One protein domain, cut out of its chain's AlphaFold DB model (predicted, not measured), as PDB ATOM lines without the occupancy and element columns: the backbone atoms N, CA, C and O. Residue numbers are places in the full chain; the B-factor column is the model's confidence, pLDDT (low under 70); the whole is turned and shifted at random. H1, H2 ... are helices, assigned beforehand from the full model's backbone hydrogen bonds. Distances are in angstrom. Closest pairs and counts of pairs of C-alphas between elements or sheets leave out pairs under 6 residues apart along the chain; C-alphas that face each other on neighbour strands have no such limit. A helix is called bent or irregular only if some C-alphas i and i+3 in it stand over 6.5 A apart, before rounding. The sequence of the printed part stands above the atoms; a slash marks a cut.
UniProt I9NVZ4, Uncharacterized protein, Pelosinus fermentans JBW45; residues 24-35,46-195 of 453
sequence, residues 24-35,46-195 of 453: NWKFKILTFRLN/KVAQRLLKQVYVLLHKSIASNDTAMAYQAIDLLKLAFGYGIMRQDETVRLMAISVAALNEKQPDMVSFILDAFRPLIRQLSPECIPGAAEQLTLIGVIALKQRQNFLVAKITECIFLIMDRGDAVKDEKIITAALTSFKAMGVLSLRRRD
ATOM      1  N   ASN A  24     218.298  24.733   1.197       70.38
ATOM      2  CA  ASN A  24     218.554  25.360   2.495       70.38
ATOM      3  C   ASN A  24     219.834  26.211   2.549       70.38
ATOM      4  O   ASN A  24     219.842  27.248   3.205       70.38
ATOM      5  N   TRP A  25     220.924  25.821   1.876       76.19
ATOM      6  CA  TRP A  25     222.164  26.618   1.913       76.19
ATOM      7  C   TRP A  25     222.052  27.928   1.150       76.19
ATOM      8  O   TRP A  25     222.496  28.968   1.637       76.19
ATOM      9  N   LYS A  26     221.398  27.904  -0.016       81.06
ATOM     10  CA  LYS A  26     221.122  29.126  -0.782       81.06
ATOM     11  C   LYS A  26     220.261  30.082   0.035       81.06
ATOM     12  O   LYS A  26     220.566  31.268   0.084       81.06
ATOM     13  N   PHE A  27     219.256  29.557   0.733       84.12
ATOM     14  CA  PHE A  27     218.433  30.343   1.645       84.12
ATOM     15  C   PHE A  27     219.238  30.963   2.797       84.12
ATOM     16  O   PHE A  27     219.156  32.172   3.017       84.12
ATOM     17  N   LYS A  28     220.081  30.183   3.488       85.75
ATOM     18  CA  LYS A  28     220.947  30.698   4.566       85.75
ATOM     19  C   LYS A  28     221.883  31.808   4.080       85.75
ATOM     20  O   LYS A  28     222.017  32.828   4.752       85.75
ATOM     21  N   ILE A  29     222.477  31.653   2.895       87.19
ATOM     22  CA  ILE A  29     223.335  32.679   2.280       87.19
ATOM     23  C   ILE A  29     222.534  33.951   1.977       87.19
ATOM     24  O   ILE A  29     223.008  35.049   2.260       87.19
ATOM     25  N   LEU A  30     221.328  33.825   1.414       88.94
ATOM     26  CA  LEU A  30     220.457  34.973   1.139       88.94
ATOM     27  C   LEU A  30     220.043  35.692   2.424       88.94
ATOM     28  O   LEU A  30     220.107  36.916   2.475       88.94
ATOM     29  N   THR A  31     219.710  34.937   3.469       89.50
ATOM     30  CA  THR A  31     219.371  35.467   4.796       89.50
ATOM     31  C   THR A  31     220.537  36.254   5.385       89.50
ATOM     32  O   THR A  31     220.374  37.394   5.813       89.50
ATOM     33  N   PHE A  32     221.744  35.680   5.350       89.50
ATOM     34  CA  PHE A  32     222.949  36.349   5.828       89.50
ATOM     35  C   PHE A  32     223.222  37.646   5.056       89.50
ATOM     36  O   PHE A  32     223.434  38.688   5.671       89.50
ATOM     37  N   ARG A  33     223.148  37.602   3.717       89.44
ATOM     38  CA  ARG A  33     223.340  38.780   2.854       89.44
ATOM     39  C   ARG A  33     222.286  39.862   3.079       89.44
ATOM     40  O   ARG A  33     222.592  41.043   2.945       89.44
ATOM     41  N   LEU A  34     221.052  39.476   3.393       90.06
ATOM     42  CA  LEU A  34     219.988  40.427   3.691       90.06
ATOM     43  C   LEU A  34     220.249  41.099   5.041       90.06
ATOM     44  O   LEU A  34     220.196  42.321   5.130       90.06
ATOM     45  N   ASN A  35     220.622  40.327   6.060       89.88
ATOM     46  CA  ASN A  35     220.953  40.855   7.382       89.88
ATOM     47  C   ASN A  35     222.162  41.799   7.355       89.88
ATOM     48  O   ASN A  35     222.148  42.824   8.036       89.88
ATOM     49  N   LYS A  46     222.148  48.177  -6.125       86.75
ATOM     50  CA  LYS A  46     222.490  47.077  -7.048       86.75
ATOM     51  C   LYS A  46     222.588  45.746  -6.306       86.75
ATOM     52  O   LYS A  46     222.132  44.720  -6.815       86.75
ATOM     53  N   VAL A  47     223.153  45.752  -5.099       86.69
ATOM     54  CA  VAL A  47     223.240  44.553  -4.248       86.69
ATOM     55  C   VAL A  47     221.847  44.127  -3.787       86.69
ATOM     56  O   VAL A  47     221.499  42.956  -3.939       86.69
ATOM     57  N   ALA A  48     221.021  45.076  -3.336       86.56
ATOM     58  CA  ALA A  48     219.617  44.847  -2.994       86.56
ATOM     59  C   ALA A  48     218.834  44.211  -4.158       86.56
ATOM     60  O   ALA A  48     218.180  43.181  -3.991       86.56
ATOM     61  N   GLN A  49     218.958  44.775  -5.365       89.06
ATOM     62  CA  GLN A  49     218.298  44.267  -6.570       89.06
ATOM     63  C   GLN A  49     218.707  42.829  -6.907       89.06
ATOM     64  O   GLN A  49     217.846  41.999  -7.221       89.06
ATOM     65  N   ARG A  50     220.008  42.514  -6.845       90.38
ATOM     66  CA  ARG A  50     220.517  41.157  -7.101       90.38
ATOM     67  C   ARG A  50     220.026  40.166  -6.051       90.38
ATOM     68  O   ARG A  50     219.642  39.058  -6.418       90.38
ATOM     69  N   LEU A  51     220.016  40.565  -4.779       91.38
ATOM     70  CA  LEU A  51     219.530  39.736  -3.679       91.38
ATOM     71  C   LEU A  51     218.051  39.403  -3.872       91.38
ATOM     72  O   LEU A  51     217.697  38.227  -3.921       91.38
ATOM     73  N   LEU A  52     217.206  40.415  -4.082       93.06
ATOM     74  CA  LEU A  52     215.776  40.211  -4.323       93.06
ATOM     75  C   LEU A  52     215.532  39.359  -5.573       93.06
ATOM     76  O   LEU A  52     214.706  38.455  -5.548       93.06
ATOM     77  N   LYS A  53     216.303  39.544  -6.654       93.50
ATOM     78  CA  LYS A  53     216.217  38.663  -7.833       93.50
ATOM     79  C   LYS A  53     216.477  37.197  -7.473       93.50
ATOM     80  O   LYS A  53     215.751  36.329  -7.945       93.50
ATOM     81  N   GLN A  54     217.469  36.918  -6.632       92.19
ATOM     82  CA  GLN A  54     217.773  35.553  -6.192       92.19
ATOM     83  C   GLN A  54     216.673  34.967  -5.297       92.19
ATOM     84  O   GLN A  54     216.354  33.790  -5.454       92.19
ATOM     85  N   VAL A  55     216.061  35.775  -4.423       93.06
ATOM     86  CA  VAL A  55     214.912  35.347  -3.603       93.06
ATOM     87  C   VAL A  55     213.718  34.983  -4.490       93.06
ATOM     88  O   VAL A  55     213.149  33.912  -4.317       93.06
ATOM     89  N   TYR A  56     213.395  35.795  -5.502       93.50
ATOM     90  CA  TYR A  56     212.308  35.506  -6.450       93.50
ATOM     91  C   TYR A  56     212.557  34.245  -7.283       93.50
ATOM     92  O   TYR A  56     211.640  33.457  -7.489       93.50
ATOM     93  N   VAL A  57     213.793  34.027  -7.746       91.75
ATOM     94  CA  VAL A  57     214.161  32.791  -8.462       91.75
ATOM     95  C   VAL A  57     213.996  31.570  -7.558       91.75
ATOM     96  O   VAL A  57     213.514  30.533  -8.012       91.75
ATOM     97  N   LEU A  58     214.383  31.686  -6.284       90.44
ATOM     98  CA  LEU A  58     214.203  30.614  -5.310       90.44
ATOM     99  C   LEU A  58     212.715  30.351  -5.057       90.44
ATOM    100  O   LEU A  58     212.302  29.202  -5.138       90.44
ATOM    101  N   LEU A  59     211.914  31.400  -4.859       92.38
ATOM    102  CA  LEU A  59     210.472  31.297  -4.645       92.38
ATOM    103  C   LEU A  59     209.750  30.658  -5.841       92.38
ATOM    104  O   LEU A  59     209.001  29.705  -5.657       92.38
ATOM    105  N   HIS A  60     210.030  31.106  -7.068       91.44
ATOM    106  CA  HIS A  60     209.451  30.516  -8.279       91.44
ATOM    107  C   HIS A  60     209.820  29.035  -8.422       91.44
ATOM    108  O   HIS A  60     208.980  28.208  -8.769       91.44
ATOM    109  N   LYS A  61     211.082  28.677  -8.145       90.06
ATOM    110  CA  LYS A  61     211.518  27.277  -8.176       90.06
ATOM    111  C   LYS A  61     210.792  26.443  -7.120       90.06
ATOM    112  O   LYS A  61     210.382  25.333  -7.434       90.06
ATOM    113  N   SER A  62     210.641  26.969  -5.906       89.00
ATOM    114  CA  SER A  62     209.954  26.292  -4.806       89.00
ATOM    115  C   SER A  62     208.469  26.073  -5.090       89.00
ATOM    116  O   SER A  62     207.980  24.979  -4.831       89.00
ATOM    117  N   ILE A  63     207.780  27.054  -5.686       90.19
ATOM    118  CA  ILE A  63     206.381  26.910  -6.124       90.19
ATOM    119  C   ILE A  63     206.274  25.814  -7.188       90.19
ATOM    120  O   ILE A  63     205.485  24.891  -7.020       90.19
ATOM    121  N   ALA A  64     207.122  25.852  -8.220       89.12
ATOM    122  CA  ALA A  64     207.111  24.853  -9.293       89.12
ATOM    123  C   ALA A  64     207.454  23.428  -8.813       89.12
ATOM    124  O   ALA A  64     207.065  22.450  -9.442       89.12
ATOM    125  N   SER A  65     208.203  23.293  -7.714       87.88
ATOM    126  CA  SER A  65     208.556  21.998  -7.124       87.88
ATOM    127  C   SER A  65     207.681  21.587  -5.935       87.88
ATOM    128  O   SER A  65     208.036  20.619  -5.266       87.88
ATOM    129  N   ASN A  66     206.596  22.314  -5.632       85.31
ATOM    130  CA  ASN A  66     205.746  22.123  -4.443       85.31
ATOM    131  C   ASN A  66     206.521  22.086  -3.101       85.31
ATOM    132  O   ASN A  66     206.102  21.433  -2.146       85.31
ATOM    133  N   ASP A  67     207.655  22.786  -2.997       87.94
ATOM    134  CA  ASP A  67     208.447  22.874  -1.762       87.94
ATOM    135  C   ASP A  67     207.939  24.039  -0.897       87.94
ATOM    136  O   ASP A  67     208.479  25.150  -0.917       87.94
ATOM    137  N   THR A  68     206.853  23.783  -0.165       88.50
ATOM    138  CA  THR A  68     206.138  24.787   0.641       88.50
ATOM    139  C   THR A  68     207.014  25.397   1.732       88.50
ATOM    140  O   THR A  68     206.976  26.607   1.948       88.50
ATOM    141  N   ALA A  69     207.864  24.597   2.382       88.62
ATOM    142  CA  ALA A  69     208.757  25.067   3.439       88.62
ATOM    143  C   ALA A  69     209.758  26.107   2.914       88.62
ATOM    144  O   ALA A  69     209.937  27.166   3.519       88.62
ATOM    145  N   MET A  70     210.385  25.831   1.767       88.44
ATOM    146  CA  MET A  70     211.305  26.779   1.138       88.44
ATOM    147  C   MET A  70     210.583  28.012   0.586       88.44
ATOM    148  O   MET A  70     211.126  29.115   0.671       88.44
ATOM    149  N   ALA A  71     209.374  27.848   0.044       90.12
ATOM    150  CA  ALA A  71     208.559  28.966  -0.421       90.12
ATOM    151  C   ALA A  71     208.214  29.925   0.733       90.12
ATOM    152  O   ALA A  71     208.444  31.128   0.603       90.12
ATOM    153  N   TYR A  72     207.772  29.407   1.885       91.62
ATOM    154  CA  TYR A  72     207.503  30.218   3.079       91.62
ATOM    155  C   TYR A  72     208.729  30.976   3.562       91.62
ATOM    156  O   TYR A  72     208.674  32.187   3.757       91.62
ATOM    157  N   GLN A  73     209.858  30.283   3.667       91.06
ATOM    158  CA  GLN A  73     211.124  30.898   4.042       91.06
ATOM    159  C   GLN A  73     211.499  32.048   3.093       91.06
ATOM    160  O   GLN A  73     211.866  33.139   3.537       91.06
ATOM    161  N   ALA A  74     211.371  31.846   1.779       92.56
ATOM    162  CA  ALA A  74     211.649  32.881   0.787       92.56
ATOM    163  C   ALA A  74     210.701  34.083   0.906       92.56
ATOM    164  O   ALA A  74     211.150  35.225   0.805       92.56
ATOM    165  N   ILE A  75     209.413  33.837   1.152       93.94
ATOM    166  CA  ILE A  75     208.408  34.879   1.386       93.94
ATOM    167  C   ILE A  75     208.733  35.673   2.658       93.94
ATOM    168  O   ILE A  75     208.647  36.899   2.646       93.94
ATOM    169  N   ASP A  76     209.165  35.019   3.735       93.38
ATOM    170  CA  ASP A  76     209.546  35.709   4.970       93.38
ATOM    171  C   ASP A  76     210.785  36.595   4.781       93.38
ATOM    172  O   ASP A  76     210.840  37.701   5.325       93.38
ATOM    173  N   LEU A  77     211.736  36.192   3.928       93.25
ATOM    174  CA  LEU A  77     212.822  37.087   3.514       93.25
ATOM    175  C   LEU A  77     212.316  38.303   2.737       93.25
ATOM    176  O   LEU A  77     212.861  39.392   2.919       93.25
ATOM    177  N   LEU A  78     211.293  38.147   1.888       95.44
ATOM    178  CA  LEU A  78     210.671  39.283   1.201       95.44
ATOM    179  C   LEU A  78     209.980  40.219   2.195       95.44
ATOM    180  O   LEU A  78     210.224  41.421   2.148       95.44
ATOM    181  N   LYS A  79     209.200  39.685   3.145       95.12
ATOM    182  CA  LYS A  79     208.574  40.479   4.218       95.12
ATOM    183  C   LYS A  79     209.612  41.273   5.003       95.12
ATOM    184  O   LYS A  79     209.416  42.465   5.225       95.12
ATOM    185  N   LEU A  80     210.718  40.630   5.393       94.31
ATOM    186  CA  LEU A  80     211.814  41.281   6.107       94.31
ATOM    187  C   LEU A  80     212.433  42.392   5.249       94.31
ATOM    188  O   LEU A  80     212.550  43.525   5.705       94.31
ATOM    189  N   ALA A  81     212.788  42.090   3.998       93.00
ATOM    190  CA  ALA A  81     213.380  43.064   3.085       93.00
ATOM    191  C   ALA A  81     212.474  44.290   2.901       93.00
ATOM    192  O   ALA A  81     212.926  45.423   3.083       93.00
ATOM    193  N   PHE A  82     211.188  44.068   2.622       94.94
ATOM    194  CA  PHE A  82     210.212  45.140   2.468       94.94
ATOM    195  C   PHE A  82     209.986  45.897   3.765       94.94
ATOM    196  O   PHE A  82     209.909  47.111   3.717       94.94
ATOM    197  N   GLY A  83     209.973  45.239   4.927       92.12
ATOM    198  CA  GLY A  83     209.842  45.912   6.222       92.12
ATOM    199  C   GLY A  83     210.950  46.938   6.474       92.12
ATOM    200  O   GLY A  83     210.694  47.989   7.059       92.12
ATOM    201  N   TYR A  84     212.153  46.678   5.955       90.44
ATOM    202  CA  TYR A  84     213.281  47.607   5.998       90.44
ATOM    203  C   TYR A  84     213.364  48.548   4.784       90.44
ATOM    204  O   TYR A  84     214.344  49.279   4.673       90.44
ATOM    205  N   GLY A  85     212.389  48.565   3.870       87.75
ATOM    206  CA  GLY A  85     212.395  49.430   2.680       87.75
ATOM    207  C   GLY A  85     213.376  48.990   1.585       87.75
ATOM    208  O   GLY A  85     213.761  49.783   0.726       87.75
ATOM    209  N   ILE A  86     213.821  47.732   1.609       90.88
ATOM    210  CA  ILE A  86     214.678  47.148   0.573       90.88
ATOM    211  C   ILE A  86     213.768  46.605  -0.530       90.88
ATOM    212  O   ILE A  86     213.219  45.512  -0.417       90.88
ATOM    213  N   MET A  87     213.620  47.371  -1.607       89.62
ATOM    214  CA  MET A  87     212.721  47.055  -2.721       89.62
ATOM    215  C   MET A  87     213.315  47.463  -4.071       89.62
ATOM    216  O   MET A  87     214.271  48.241  -4.146       89.62
ATOM    217  N   ARG A  88     212.758  46.911  -5.151       88.62
ATOM    218  CA  ARG A  88     213.072  47.293  -6.534       88.62
ATOM    219  C   ARG A  88     211.924  48.117  -7.110       88.62
ATOM    220  O   ARG A  88     210.835  48.147  -6.547       88.62
ATOM    221  N   GLN A  89     212.163  48.739  -8.260       85.31
ATOM    222  CA  GLN A  89     211.072  49.248  -9.096       85.31
ATOM    223  C   GLN A  89     210.138  48.092  -9.466       85.31
ATOM    224  O   GLN A  89     210.630  46.992  -9.703       85.31
ATOM    225  N   ASP A  90     208.826  48.327  -9.498       88.81
ATOM    226  CA  ASP A  90     207.765  47.368  -9.862       88.81
ATOM    227  C   ASP A  90     207.706  46.101  -8.990       88.81
ATOM    228  O   ASP A  90     207.415  44.992  -9.454       88.81
ATOM    229  N   GLU A  91     208.044  46.221  -7.709       92.81
ATOM    230  CA  GLU A  91     207.998  45.084  -6.788       92.81
ATOM    231  C   GLU A  91     206.566  44.535  -6.623       92.81
ATOM    232  O   GLU A  91     206.377  43.323  -6.546       92.81
ATOM    233  N   THR A  92     205.556  45.407  -6.695       94.06
ATOM    234  CA  THR A  92     204.124  45.052  -6.692       94.06
ATOM    235  C   THR A  92     203.752  44.138  -7.861       94.06
ATOM    236  O   THR A  92     203.080  43.127  -7.665       94.06
ATOM    237  N   VAL A  93     204.245  44.439  -9.067       94.94
ATOM    238  CA  VAL A  93     204.017  43.637 -10.284       94.94
ATOM    239  C   VAL A  93     204.652  42.259 -10.145       94.94
ATOM    240  O   VAL A  93     204.072  41.252 -10.548       94.94
ATOM    241  N   ARG A  94     205.841  42.178  -9.536       94.56
ATOM    242  CA  ARG A  94     206.523  40.892  -9.331       94.56
ATOM    243  C   ARG A  94     205.821  40.030  -8.288       94.56
ATOM    244  O   ARG A  94     205.695  38.827  -8.513       94.56
ATOM    245  N   LEU A  95     205.340  40.615  -7.188       95.00
ATOM    246  CA  LEU A  95     204.514  39.891  -6.218       95.00
ATOM    247  C   LEU A  95     203.206  39.405  -6.845       95.00
ATOM    248  O   LEU A  95     202.810  38.266  -6.602       95.00
ATOM    249  N   MET A  96     202.570  40.222  -7.689       96.31
ATOM    250  CA  MET A  96     201.398  39.807  -8.461       96.31
ATOM    251  C   MET A  96     201.720  38.622  -9.368       96.31
ATOM    252  O   MET A  96     201.041  37.603  -9.280       96.31
ATOM    253  N   ALA A  97     202.792  38.695 -10.159       94.62
ATOM    254  CA  ALA A  97     203.166  37.621 -11.074       94.62
ATOM    255  C   ALA A  97     203.396  36.287 -10.345       94.62
ATOM    256  O   ALA A  97     202.916  35.248 -10.797       94.62
ATOM    257  N   ILE A  98     204.074  36.306  -9.190       94.62
ATOM    258  CA  ILE A  98     204.261  35.094  -8.380       94.62
ATOM    259  C   ILE A  98     202.944  34.626  -7.750       94.62
ATOM    260  O   ILE A  98     202.688  33.425  -7.723       94.62
ATOM    261  N   SER A  99     202.094  35.541  -7.280       95.69
ATOM    262  CA  SER A  99     200.771  35.190  -6.743       95.69
ATOM    263  C   SER A  99     199.921  34.481  -7.796       95.69
ATOM    264  O   SER A  99     199.332  33.439  -7.528       95.69
ATOM    265  N   VAL A 100     199.904  34.997  -9.027       93.69
ATOM    266  CA  VAL A 100     199.185  34.380 -10.146       93.69
ATOM    267  C   VAL A 100     199.800  33.035 -10.531       93.69
ATOM    268  O   VAL A 100     199.058  32.086 -10.770       93.69
ATOM    269  N   ALA A 101     201.130  32.912 -10.534       92.56
ATOM    270  CA  ALA A 101     201.793  31.631 -10.765       92.56
ATOM    271  C   ALA A 101     201.385  30.583  -9.712       92.56
ATOM    272  O   ALA A 101     200.984  29.482 -10.075       92.56
ATOM    273  N   ALA A 102     201.386  30.943  -8.425       94.00
ATOM    274  CA  ALA A 102     200.947  30.055  -7.348       94.00
ATOM    275  C   ALA A 102     199.452  29.685  -7.450       94.00
ATOM    276  O   ALA A 102     199.089  28.533  -7.217       94.00
ATOM    277  N   LEU A 103     198.584  30.623  -7.855       93.94
ATOM    278  CA  LEU A 103     197.170  30.334  -8.138       93.94
ATOM    279  C   LEU A 103     197.002  29.346  -9.301       93.94
ATOM    280  O   LEU A 103     196.154  28.457  -9.233       93.94
ATOM    281  N   ASN A 104     197.796  29.480 -10.364       92.19
ATOM    282  CA  ASN A 104     197.743  28.574 -11.513       92.19
ATOM    283  C   ASN A 104     198.211  27.156 -11.152       92.19
ATOM    284  O   ASN A 104     197.619  26.186 -11.621       92.19
ATOM    285  N   GLU A 105     199.182  27.039 -10.245       92.25
ATOM    286  CA  GLU A 105     199.637  25.766  -9.665       92.25
ATOM    287  C   GLU A 105     198.712  25.232  -8.551       92.25
ATOM    288  O   GLU A 105     199.043  24.261  -7.871       92.25
ATOM    289  N   LYS A 106     197.531  25.839  -8.349       91.69
ATOM    290  CA  LYS A 106     196.538  25.455  -7.326       91.69
ATOM    291  C   LYS A 106     197.094  25.461  -5.895       91.69
ATOM    292  O   LYS A 106     196.688  24.645  -5.070       91.69
ATOM    293  N   GLN A 107     197.978  26.406  -5.580       92.62
ATOM    294  CA  GLN A 107     198.541  26.611  -4.242       92.62
ATOM    295  C   GLN A 107     197.977  27.892  -3.591       92.62
ATOM    296  O   GLN A 107     198.717  28.861  -3.398       92.62
ATOM    297  N   PRO A 108     196.673  27.950  -3.250       92.38
ATOM    298  CA  PRO A 108     196.060  29.166  -2.715       92.38
ATOM    299  C   PRO A 108     196.640  29.553  -1.347       92.38
ATOM    300  O   PRO A 108     196.761  30.741  -1.053       92.38
ATOM    301  N   ASP A 109     197.102  28.586  -0.551       91.81
ATOM    302  CA  ASP A 109     197.789  28.868   0.710       91.81
ATOM    303  C   ASP A 109     199.047  29.703   0.469       91.81
ATOM    304  O   ASP A 109     199.189  30.757   1.080       91.81
ATOM    305  N   MET A 110     199.906  29.337  -0.495       92.50
ATOM    306  CA  MET A 110     201.103  30.130  -0.825       92.50
ATOM    307  C   MET A 110     200.757  31.576  -1.170       92.50
ATOM    308  O   MET A 110     201.451  32.495  -0.741       92.50
ATOM    309  N   VAL A 111     199.670  31.787  -1.911       94.44
ATOM    310  CA  VAL A 111     199.195  33.122  -2.295       94.44
ATOM    311  C   VAL A 111     198.849  33.934  -1.058       94.44
ATOM    312  O   VAL A 111     199.240  35.093  -0.970       94.44
ATOM    313  N   SER A 112     198.202  33.320  -0.066       93.69
ATOM    314  CA  SER A 112     197.940  33.957   1.225       93.69
ATOM    315  C   SER A 112     199.226  34.483   1.862       93.69
ATOM    316  O   SER A 112     199.274  35.638   2.283       93.69
ATOM    317  N   PHE A 113     200.296  33.690   1.886       92.62
ATOM    318  CA  PHE A 113     201.570  34.126   2.464       92.62
ATOM    319  C   PHE A 113     202.277  35.183   1.605       92.62
ATOM    320  O   PHE A 113     202.909  36.086   2.153       92.62
ATOM    321  N   ILE A 114     202.152  35.121   0.276       94.56
ATOM    322  CA  ILE A 114     202.661  36.170  -0.619       94.56
ATOM    323  C   ILE A 114     201.923  37.492  -0.359       94.56
ATOM    324  O   ILE A 114     202.560  38.544  -0.297       94.56
ATOM    325  N   LEU A 115     200.607  37.451  -0.126       95.25
ATOM    326  CA  LEU A 115     199.810  38.626   0.237       95.25
ATOM    327  C   LEU A 115     200.266  39.255   1.562       95.25
ATOM    328  O   LEU A 115     200.286  40.476   1.678       95.25
ATOM    329  N   ASP A 116     200.755  38.470   2.525       94.12
ATOM    330  CA  ASP A 116     201.342  39.031   3.754       94.12
ATOM    331  C   ASP A 116     202.600  39.875   3.491       94.12
ATOM    332  O   ASP A 116     202.943  40.735   4.304       94.12
ATOM    333  N   ALA A 117     203.290  39.667   2.364       94.62
ATOM    334  CA  ALA A 117     204.412  40.506   1.948       94.62
ATOM    335  C   ALA A 117     203.966  41.846   1.337       94.62
ATOM    336  O   ALA A 117     204.749  42.799   1.351       94.62
ATOM    337  N   PHE A 118     202.713  41.978   0.882       94.62
ATOM    338  CA  PHE A 118     202.189  43.270   0.432       94.62
ATOM    339  C   PHE A 118     202.086  44.270   1.579       94.62
ATOM    340  O   PHE A 118     202.394  45.433   1.373       94.62
ATOM    341  N   ARG A 119     201.728  43.858   2.801       92.75
ATOM    342  CA  ARG A 119     201.595  44.783   3.942       92.75
ATOM    343  C   ARG A 119     202.868  45.599   4.237       92.75
ATOM    344  O   ARG A 119     202.773  46.828   4.282       92.75
ATOM    345  N   PRO A 120     204.052  44.992   4.454       94.50
ATOM    346  CA  PRO A 120     205.282  45.756   4.641       94.50
ATOM    347  C   PRO A 120     205.709  46.508   3.373       94.50
ATOM    348  O   PRO A 120     206.251  47.600   3.494       94.50
ATOM    349  N   LEU A 121     205.425  45.977   2.175       94.44
ATOM    350  CA  LEU A 121     205.710  46.671   0.916       94.44
ATOM    351  C   LEU A 121     204.891  47.961   0.793       94.44
ATOM    352  O   LEU A 121     205.461  49.035   0.630       94.44
ATOM    353  N   ILE A 122     203.569  47.865   0.947       93.94
ATOM    354  CA  ILE A 122     202.625  48.983   0.910       93.94
ATOM    355  C   ILE A 122     203.040  50.049   1.908       93.94
ATOM    356  O   ILE A 122     202.945  51.208   1.567       93.94
ATOM    357  N   ARG A 123     203.546  49.716   3.099       91.56
ATOM    358  CA  ARG A 123     203.991  50.733   4.071       91.56
ATOM    359  C   ARG A 123     205.220  51.534   3.639       91.56
ATOM    360  O   ARG A 123     205.403  52.637   4.134       91.56
ATOM    361  N   GLN A 124     206.067  50.978   2.777       91.88
ATOM    362  CA  GLN A 124     207.327  51.607   2.368       91.88
ATOM    363  C   GLN A 124     207.270  52.245   0.978       91.88
ATOM    364  O   GLN A 124     208.130  53.060   0.657       91.88
ATOM    365  N   LEU A 125     206.291  51.881   0.143       91.56
ATOM    366  CA  LEU A 125     206.116  52.474  -1.182       91.56
ATOM    367  C   LEU A 125     205.896  53.987  -1.091       91.56
ATOM    368  O   LEU A 125     205.155  54.466  -0.223       91.56
ATOM    369  N   SER A 126     206.491  54.720  -2.033       90.44
ATOM    370  CA  SER A 126     206.190  56.136  -2.218       90.44
ATOM    371  C   SER A 126     204.743  56.319  -2.708       90.44
ATOM    372  O   SER A 126     204.197  55.389  -3.321       90.44
ATOM    373  N   PRO A 127     204.108  57.477  -2.442       89.56
ATOM    374  CA  PRO A 127     202.707  57.716  -2.798       89.56
ATOM    375  C   PRO A 127     202.419  57.464  -4.285       89.56
ATOM    376  O   PRO A 127     201.418  56.843  -4.633       89.56
ATOM    377  N   GLU A 128     203.353  57.817  -5.174       90.56
ATOM    378  CA  GLU A 128     203.179  57.692  -6.627       90.56
ATOM    379  C   GLU A 128     203.079  56.234  -7.099       90.56
ATOM    380  O   GLU A 128     202.504  55.952  -8.149       90.56
ATOM    381  N   CYS A 129     203.635  55.285  -6.338       91.19
ATOM    382  CA  CYS A 129     203.606  53.860  -6.672       91.19
ATOM    383  C   CYS A 129     202.398  53.117  -6.076       91.19
ATOM    384  O   CYS A 129     202.173  51.949  -6.409       91.19
ATOM    385  N   ILE A 130     201.635  53.754  -5.186       93.06
ATOM    386  CA  ILE A 130     200.525  53.113  -4.475       93.06
ATOM    387  C   ILE A 130     199.327  52.776  -5.369       93.06
ATOM    388  O   ILE A 130     198.825  51.655  -5.236       93.06
ATOM    389  N   PRO A 131     198.896  53.633  -6.316       94.31
ATOM    390  CA  PRO A 131     197.830  53.276  -7.251       94.31
ATOM    391  C   PRO A 131     198.131  51.971  -8.000       94.31
ATOM    392  O   PRO A 131     197.300  51.063  -8.045       94.31
ATOM    393  N   GLY A 132     199.378  51.803  -8.457       94.25
ATOM    394  CA  GLY A 132     199.825  50.567  -9.097       94.25
ATOM    395  C   GLY A 132     199.753  49.345  -8.172       94.25
ATOM    396  O   GLY A 132     199.468  48.243  -8.633       94.25
ATOM    397  N   ALA A 133     199.960  49.505  -6.860       95.12
ATOM    398  CA  ALA A 133     199.782  48.416  -5.896       95.12
ATOM    399  C   ALA A 133     198.317  47.956  -5.807       95.12
ATOM    400  O   ALA A 133     198.063  46.749  -5.788       95.12
ATOM    401  N   ALA A 134     197.366  48.897  -5.794       96.19
ATOM    402  CA  ALA A 134     195.934  48.603  -5.782       96.19
ATOM    403  C   ALA A 134     195.495  47.863  -7.060       96.19
ATOM    404  O   ALA A 134     194.787  46.855  -6.989       96.19
ATOM    405  N   GLU A 135     195.999  48.278  -8.226       95.50
ATOM    406  CA  GLU A 135     195.766  47.583  -9.501       95.50
ATOM    407  C   GLU A 135     196.278  46.137  -9.471       95.50
ATOM    408  O   GLU A 135     195.558  45.202  -9.829       95.50
ATOM    409  N   GLN A 136     197.510  45.931  -8.995       96.50
ATOM    410  CA  GLN A 136     198.099  44.596  -8.898       96.50
ATOM    411  C   GLN A 136     197.311  43.686  -7.946       96.50
ATOM    412  O   GLN A 136     197.051  42.529  -8.279       96.50
ATOM    413  N   LEU A 137     196.881  44.204  -6.793       97.06
ATOM    414  CA  LEU A 137     196.010  43.487  -5.857       97.06
ATOM    415  C   LEU A 137     194.660  43.135  -6.492       97.06
ATOM    416  O   LEU A 137     194.189  42.006  -6.346       97.06
ATOM    417  N   THR A 138     194.076  44.053  -7.264       96.44
ATOM    418  CA  THR A 138     192.818  43.827  -7.990       96.44
ATOM    419  C   THR A 138     192.932  42.676  -8.981       96.44
ATOM    420  O   THR A 138     192.039  41.830  -9.043       96.44
ATOM    421  N   LEU A 139     194.037  42.588  -9.729       96.00
ATOM    422  CA  LEU A 139     194.273  41.488 -10.671       96.00
ATOM    423  C   LEU A 139     194.328  40.131  -9.959       96.00
ATOM    424  O   LEU A 139     193.677  39.181 -10.407       96.00
ATOM    425  N   ILE A 140     195.034  40.047  -8.825       96.19
ATOM    426  CA  ILE A 140     195.055  38.831  -7.996       96.19
ATOM    427  C   ILE A 140     193.631  38.516  -7.514       96.19
ATOM    428  O   ILE A 140     193.183  37.375  -7.629       96.19
ATOM    429  N   GLY A 141     192.894  39.526  -7.040       95.00
ATOM    430  CA  GLY A 141     191.536  39.382  -6.512       95.00
ATOM    431  C   GLY A 141     190.554  38.858  -7.554       95.00
ATOM    432  O   GLY A 141     189.789  37.933  -7.284       95.00
ATOM    433  N   VAL A 142     190.624  39.373  -8.781       93.50
ATOM    434  CA  VAL A 142     189.808  38.909  -9.911       93.50
ATOM    435  C   VAL A 142     190.084  37.439 -10.228       93.50
ATOM    436  O   VAL A 142     189.143  36.680 -10.482       93.50
ATOM    437  N   ILE A 143     191.348  37.011 -10.215       94.25
ATOM    438  CA  ILE A 143     191.714  35.611 -10.476       94.25
ATOM    439  C   ILE A 143     191.252  34.717  -9.318       94.25
ATOM    440  O   ILE A 143     190.617  33.690  -9.569       94.25
ATOM    441  N   ALA A 144     191.461  35.133  -8.067       94.06
ATOM    442  CA  ALA A 144     190.990  34.418  -6.880       94.06
ATOM    443  C   ALA A 144     189.459  34.236  -6.884       94.06
ATOM    444  O   ALA A 144     188.965  33.124  -6.684       94.06
ATOM    445  N   LEU A 145     188.699  35.284  -7.228       91.31
ATOM    446  CA  LEU A 145     187.239  35.234  -7.397       91.31
ATOM    447  C   LEU A 145     186.807  34.294  -8.531       91.31
ATOM    448  O   LEU A 145     185.795  33.593  -8.425       91.31
ATOM    449  N   LYS A 146     187.560  34.247  -9.638       90.81
ATOM    450  CA  LYS A 146     187.300  33.291 -10.727       90.81
ATOM    451  C   LYS A 146     187.511  31.848 -10.269       90.81
ATOM    452  O   LYS A 146     186.711  30.994 -10.653       90.81
ATOM    453  N   GLN A 147     188.517  31.607  -9.428       91.81
ATOM    454  CA  GLN A 147     188.864  30.299  -8.866       91.81
ATOM    455  C   GLN A 147     188.103  29.938  -7.574       91.81
ATOM    456  O   GLN A 147     188.361  28.883  -7.004       91.81
ATOM    457  N   ARG A 148     187.141  30.766  -7.132       89.56
ATOM    458  CA  ARG A 148     186.326  30.566  -5.911       89.56
ATOM    459  C   ARG A 148     187.135  30.518  -4.606       89.56
ATOM    460  O   ARG A 148     186.748  29.844  -3.658       89.56
ATOM    461  N   GLN A 149     188.247  31.244  -4.550       91.88
ATOM    462  CA  GLN A 149     189.100  31.333  -3.364       91.88
ATOM    463  C   GLN A 149     188.694  32.527  -2.488       91.88
ATOM    464  O   GLN A 149     189.446  33.490  -2.361       91.88
ATOM    465  N   ASN A 150     187.491  32.492  -1.904       88.19
ATOM    466  CA  ASN A 150     186.898  33.649  -1.208       88.19
ATOM    467  C   ASN A 150     187.773  34.175  -0.055       88.19
ATOM    468  O   ASN A 150     187.867  35.384   0.143       88.19
ATOM    469  N   PHE A 151     188.484  33.287   0.647       90.81
ATOM    470  CA  PHE A 151     189.397  33.677   1.725       90.81
ATOM    471  C   PHE A 151     190.549  34.576   1.233       90.81
ATOM    472  O   PHE A 151     190.945  35.511   1.927       90.81
ATOM    473  N   LEU A 152     191.066  34.337   0.020       93.31
ATOM    474  CA  LEU A 152     192.105  35.182  -0.574       93.31
ATOM    475  C   LEU A 152     191.553  36.553  -0.928       93.31
ATOM    476  O   LEU A 152     192.239  37.555  -0.764       93.31
ATOM    477  N   VAL A 153     190.307  36.605  -1.392       92.94
ATOM    478  CA  VAL A 153     189.650  37.861  -1.757       92.94
ATOM    479  C   VAL A 153     189.454  38.736  -0.527       92.94
ATOM    480  O   VAL A 153     189.758  39.924  -0.589       92.94
ATOM    481  N   ALA A 154     189.040  38.157   0.604       92.00
ATOM    482  CA  ALA A 154     188.967  38.874   1.875       92.00
ATOM    483  C   ALA A 154     190.334  39.476   2.254       92.00
ATOM    484  O   ALA A 154     190.444  40.676   2.486       92.00
ATOM    485  N   LYS A 155     191.410  38.685   2.169       94.38
ATOM    486  CA  LYS A 155     192.777  39.153   2.459       94.38
ATOM    487  C   LYS A 155     193.269  40.255   1.511       94.38
ATOM    488  O   LYS A 155     193.980  41.173   1.914       94.38
ATOM    489  N   ILE A 156     192.891  40.188   0.237       95.56
ATOM    490  CA  ILE A 156     193.190  41.232  -0.757       95.56
ATOM    491  C   ILE A 156     192.416  42.509  -0.436       95.56
ATOM    492  O   ILE A 156     192.976  43.601  -0.494       95.56
ATOM    493  N   THR A 157     191.154  42.364  -0.040       94.62
ATOM    494  CA  THR A 157     190.289  43.465   0.388       94.62
ATOM    495  C   THR A 157     190.888  44.174   1.608       94.62
ATOM    496  O   THR A 157     190.974  45.399   1.616       94.62
ATOM    497  N   GLU A 158     191.421  43.434   2.588       94.19
ATOM    498  CA  GLU A 158     192.171  44.005   3.718       94.19
ATOM    499  C   GLU A 158     193.416  44.785   3.273       94.19
ATOM    500  O   GLU A 158     193.714  45.842   3.826       94.19
ATOM    501  N   CYS A 159     194.141  44.294   2.264       95.25
ATOM    502  CA  CYS A 159     195.307  44.996   1.723       95.25
ATOM    503  C   CYS A 159     194.918  46.298   1.001       95.25
ATOM    504  O   CYS A 159     195.674  47.265   1.052       95.25
ATOM    505  N   ILE A 160     193.755  46.342   0.347       96.38
ATOM    506  CA  ILE A 160     193.240  47.564  -0.290       96.38
ATOM    507  C   ILE A 160     192.744  48.555   0.772       96.38
ATOM    508  O   ILE A 160     193.041  49.742   0.671       96.38
ATOM    509  N   PHE A 161     192.090  48.091   1.842       94.81
ATOM    510  CA  PHE A 161     191.779  48.959   2.986       94.81
ATOM    511  C   PHE A 161     193.046  49.511   3.645       94.81
ATOM    512  O   PHE A 161     193.109  50.699   3.932       94.81
ATOM    513  N   LEU A 162     194.101  48.702   3.782       93.94
ATOM    514  CA  LEU A 162     195.397  49.180   4.268       93.94
ATOM    515  C   LEU A 162     195.965  50.316   3.400       93.94
ATOM    516  O   LEU A 162     196.635  51.194   3.937       93.94
ATOM    517  N   ILE A 163     195.734  50.290   2.082       94.25
ATOM    518  CA  ILE A 163     196.119  51.385   1.179       94.25
ATOM    519  C   ILE A 163     195.325  52.654   1.510       94.25
ATOM    520  O   ILE A 163     195.932  53.715   1.626       94.25
ATOM    521  N   MET A 164     194.009  52.541   1.704       92.56
ATOM    522  CA  MET A 164     193.148  53.678   2.061       92.56
ATOM    523  C   MET A 164     193.457  54.255   3.449       92.56
ATOM    524  O   MET A 164     193.376  55.463   3.638       92.56
ATOM    525  N   ASP A 165     193.847  53.413   4.408       90.56
ATOM    526  CA  ASP A 165     194.173  53.811   5.784       90.56
ATOM    527  C   ASP A 165     195.564  54.458   5.920       90.56
ATOM    528  O   ASP A 165     195.976  54.844   7.019       90.56
ATOM    529  N   ARG A 166     196.337  54.570   4.830       88.06
ATOM    530  CA  ARG A 166     197.623  55.267   4.881       88.06
ATOM    531  C   ARG A 166     197.413  56.769   5.110       88.06
ATOM    532  O   ARG A 166     196.573  57.399   4.477       88.06
ATOM    533  N   GLY A 167     198.247  57.373   5.959       81.31
ATOM    534  CA  GLY A 167     198.132  58.798   6.302       81.31
ATOM    535  C   GLY A 167     198.315  59.762   5.120       81.31
ATOM    536  O   GLY A 167     197.755  60.853   5.132       81.31
ATOM    537  N   ASP A 168     199.071  59.366   4.094       80.88
ATOM    538  CA  ASP A 168     199.217  60.106   2.836       80.88
ATOM    539  C   ASP A 168     198.056  59.876   1.856       80.88
ATOM    540  O   ASP A 168     197.741  60.769   1.075       80.88
ATOM    541  N   ALA A 169     197.366  58.732   1.938       78.44
ATOM    542  CA  ALA A 169     196.259  58.389   1.044       78.44
ATOM    543  C   ALA A 169     195.033  59.287   1.235       78.44
ATOM    544  O   ALA A 169     194.389  59.640   0.256       78.44
ATOM    545  N   VAL A 170     194.736  59.710   2.469       74.94
ATOM    546  CA  VAL A 170     193.567  60.562   2.776       74.94
ATOM    547  C   VAL A 170     193.583  61.880   1.987       74.94
ATOM    548  O   VAL A 170     192.534  62.453   1.718       74.94
ATOM    549  N   LYS A 171     194.771  62.356   1.596       77.94
ATOM    550  CA  LYS A 171     194.954  63.603   0.841       77.94
ATOM    551  C   LYS A 171     195.282  63.382  -0.636       77.94
ATOM    552  O   LYS A 171     195.340  64.358  -1.377       77.94
ATOM    553  N   ASP A 172     195.529  62.140  -1.052       88.25
ATOM    554  CA  ASP A 172     195.890  61.804  -2.427       88.25
ATOM    555  C   ASP A 172     194.721  61.120  -3.139       88.25
ATOM    556  O   ASP A 172     194.428  59.929  -2.986       88.25
ATOM    557  N   GLU A 173     194.073  61.913  -3.976       90.25
ATOM    558  CA  GLU A 173     192.901  61.555  -4.766       90.25
ATOM    559  C   GLU A 173     193.163  60.339  -5.662       90.25
ATOM    560  O   GLU A 173     192.293  59.479  -5.821       90.25
ATOM    561  N   LYS A 174     194.381  60.207  -6.207       92.38
ATOM    562  CA  LYS A 174     194.741  59.096  -7.100       92.38
ATOM    563  C   LYS A 174     194.779  57.777  -6.347       92.38
ATOM    564  O   LYS A 174     194.377  56.748  -6.893       92.38
ATOM    565  N   ILE A 175     195.239  57.799  -5.096       93.62
ATOM    566  CA  ILE A 175     195.295  56.607  -4.249       93.62
ATOM    567  C   ILE A 175     193.878  56.122  -3.933       93.62
ATOM    568  O   ILE A 175     193.573  54.944  -4.142       93.62
ATOM    569  N   ILE A 176     192.999  57.023  -3.488       94.38
ATOM    570  CA  ILE A 176     191.617  56.664  -3.147       94.38
ATOM    571  C   ILE A 176     190.833  56.230  -4.391       94.38
ATOM    572  O   ILE A 176     190.116  55.231  -4.346       94.38
ATOM    573  N   THR A 177     191.028  56.896  -5.529       94.56
ATOM    574  CA  THR A 177     190.396  56.528  -6.808       94.56
ATOM    575  C   THR A 177     190.822  55.130  -7.273       94.56
ATOM    576  O   THR A 177     189.988  54.330  -7.712       94.56
ATOM    577  N   ALA A 178     192.104  54.774  -7.127       95.12
ATOM    578  CA  ALA A 178     192.590  53.432  -7.450       95.12
ATOM    579  C   ALA A 178     191.999  52.363  -6.513       95.12
ATOM    580  O   ALA A 178     191.611  51.278  -6.965       95.12
ATOM    581  N   ALA A 179     191.860  52.670  -5.220       96.19
ATOM    582  CA  ALA A 179     191.185  51.793  -4.269       96.19
ATOM    583  C   ALA A 179     189.697  51.610  -4.626       96.19
ATOM    584  O   ALA A 179     189.230  50.475  -4.721       96.19
ATOM    585  N   LEU A 180     188.968  52.688  -4.933       96.31
ATOM    586  CA  LEU A 180     187.576  52.631  -5.394       96.31
ATOM    587  C   LEU A 180     187.416  51.798  -6.668       96.31
ATOM    588  O   LEU A 180     186.528  50.951  -6.744       96.31
ATOM    589  N   THR A 181     188.319  51.958  -7.637       96.12
ATOM    590  CA  THR A 181     188.341  51.140  -8.862       96.12
ATOM    591  C   THR A 181     188.524  49.652  -8.537       96.12
ATOM    592  O   THR A 181     187.878  48.783  -9.133       96.12
ATOM    593  N   SER A 182     189.354  49.349  -7.536       96.94
ATOM    594  CA  SER A 182     189.573  47.989  -7.038       96.94
ATOM    595  C   SER A 182     188.292  47.407  -6.420       96.94
ATOM    596  O   SER A 182     187.849  46.316  -6.795       96.94
ATOM    597  N   PHE A 183     187.635  48.160  -5.529       97.38
ATOM    598  CA  PHE A 183     186.361  47.767  -4.915       97.38
ATOM    599  C   PHE A 183     185.232  47.639  -5.932       97.38
ATOM    600  O   PHE A 183     184.448  46.693  -5.865       97.38
ATOM    601  N   LYS A 184     185.175  48.516  -6.936       97.12
ATOM    602  CA  LYS A 184     184.241  48.419  -8.059       97.12
ATOM    603  C   LYS A 184     184.351  47.062  -8.746       97.12
ATOM    604  O   LYS A 184     183.348  46.352  -8.855       97.12
ATOM    605  N   ALA A 185     185.561  46.658  -9.138       95.56
ATOM    606  CA  ALA A 185     185.802  45.381  -9.803       95.56
ATOM    607  C   ALA A 185     185.466  44.173  -8.908       95.56
ATOM    608  O   ALA A 185     184.749  43.260  -9.335       95.56
ATOM    609  N   MET A 186     185.942  44.170  -7.658       94.50
ATOM    610  CA  MET A 186     185.692  43.077  -6.710       94.50
ATOM    611  C   MET A 186     184.214  42.975  -6.310       94.50
ATOM    612  O   MET A 186     183.665  41.873  -6.244       94.50
ATOM    613  N   GLY A 187     183.531  44.101  -6.115       95.50
ATOM    614  CA  GLY A 187     182.102  44.169  -5.816       95.50
ATOM    615  C   GLY A 187     181.239  43.622  -6.954       95.50
ATOM    616  O   GLY A 187     180.399  42.755  -6.733       95.50
ATOM    617  N   VAL A 188     181.506  44.000  -8.210       95.38
ATOM    618  CA  VAL A 188     180.775  43.434  -9.364       95.38
ATOM    619  C   VAL A 188     180.962  41.915  -9.461       95.38
ATOM    620  O   VAL A 188     180.010  41.174  -9.735       95.38
ATOM    621  N   LEU A 189     182.183  41.423  -9.242       93.44
ATOM    622  CA  LEU A 189     182.484  39.995  -9.322       93.44
ATOM    623  C   LEU A 189     181.916  39.195  -8.141       93.44
ATOM    624  O   LEU A 189     181.377  38.110  -8.372       93.44
ATOM    625  N   SER A 190     181.977  39.722  -6.917       92.12
ATOM    626  CA  SER A 190     181.353  39.108  -5.734       92.12
ATOM    627  C   SER A 190     179.837  39.002  -5.909       92.12
ATOM    628  O   SER A 190     179.285  37.908  -5.780       92.12
ATOM    629  N   LEU A 191     179.175  40.067  -6.381       93.44
ATOM    630  CA  LEU A 191     177.754  40.052  -6.748       93.44
ATOM    631  C   LEU A 191     177.452  39.020  -7.843       93.44
ATOM    632  O   LEU A 191     176.487  38.259  -7.749       93.44
ATOM    633  N   ARG A 192     178.292  38.923  -8.884       90.31
ATOM    634  CA  ARG A 192     178.147  37.897  -9.937       90.31
ATOM    635  C   ARG A 192     178.238  36.476  -9.387       90.31
ATOM    636  O   ARG A 192     177.569  35.591  -9.920       90.31
ATOM    637  N   ARG A 193     179.046  36.261  -8.351       86.81
ATOM    638  CA  ARG A 193     179.224  34.970  -7.675       86.81
ATOM    639  C   ARG A 193     178.254  34.736  -6.519       86.81
ATOM    640  O   ARG A 193     178.242  33.626  -6.003       86.81
ATOM    641  N   ARG A 194     177.412  35.720  -6.180       87.19
ATOM    642  CA  ARG A 194     176.520  35.701  -5.011       87.19
ATOM    643  C   ARG A 194     177.281  35.552  -3.685       87.19
ATOM    644  O   ARG A 194     176.764  34.957  -2.748       87.19
ATOM    645  N   ASP A 195     178.491  36.104  -3.603       88.38
ATOM    646  CA  ASP A 195     179.225  36.211  -2.339       88.38
ATOM    647  C   ASP A 195     178.719  37.428  -1.553       88.38
ATOM    648  O   ASP A 195     179.259  38.532  -1.624       88.38
TER     649      ASP A 195
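What this domain is: This is residues 24 to 35 and 46 to 195 of the 453 residues of an uncharacterized protein of Pelosinus fermentans JBW45 (UniProt I9NVZ4). Eight helices stand in two layers that make a flat slab, with H1, H3, H5 and H7 side by side in one row and H2, H4, H6 and H8 in the other. The chain winds from one row to the other in stacked turns, forming an up-and-down bundle in which each helix runs against the one before it. The printed part has 162 residues with eight named helices, H1 to H8 in chain order, and no named strand; the class is all helix. The whole is compact, with a radius of gyration of the C-alphas of 15.7 A, and spans 47 by 35 by 17 A.

How they stand to each other: H8, residues 173 to 193, is the longest helix by residues and touches H6, residues 127 to 146, running the same way at a shallow tilt of 4 degrees; their closest C-alphas, Pro 131 and Ile 175, are 5.2 A apart. With residues 175 to 183 alone, H8 touches H7, residues 150 to 164, its hairpin partner, closest at the C-alphas of Ile 160 and Ala 179, 6.2 A. H6 and H7 form another hairpin, with the C-alphas of Gly 141 and Val 153 closest at 5.3 A. H7 touches H5, residues 108 to 124, the same way at 3 degrees, with the C-alphas of Ser 112 and Leu 152 closest at 6.2 A. H4, residues 91 to 104, forms a hairpin with H5, closest at the C-alphas of Ser 99 and Val 111, 5.2 A. H5 also touches H3, residues 68 to 83, where the C-alphas of Lys 79 and Ala 117 are closest at 4.7 A. H3 and H4 are apart. H2, residues 46 to 64, forms a hairpin with H3, and its residues 51 to 55 alone touch H1, residues 24 to 35. Every O i to N i+4 pair is within hydrogen-bond range in H1, H2, H3, H4, H7 and H8, against 9 of 13 in H5 and 14 of 16 in H6.

Where its parts are: H1 begins at C-alpha 24 (218.554, 25.360, 2.495). H2 is 27.1 A long, H5 25.6 A, H6 29.9 A and H8 30.0 A. H6 is irregular, but only just: C-alphas 128 and 131 are 7.0 A apart. H8 ends at C-alpha 193 (179.224, 34.970, -7.675).

The domain as a whole: The C-alphas farthest apart, those of Phe 32 and Arg 194, are 47.7 A apart. Residues 36 to 45 are not printed, and C-alphas 35 and 46 across the cut are 15.8 A apart. Of the links printed whole, none is long. Mean pLDDT of the printed part is 91.6, and no printed residue is under 70.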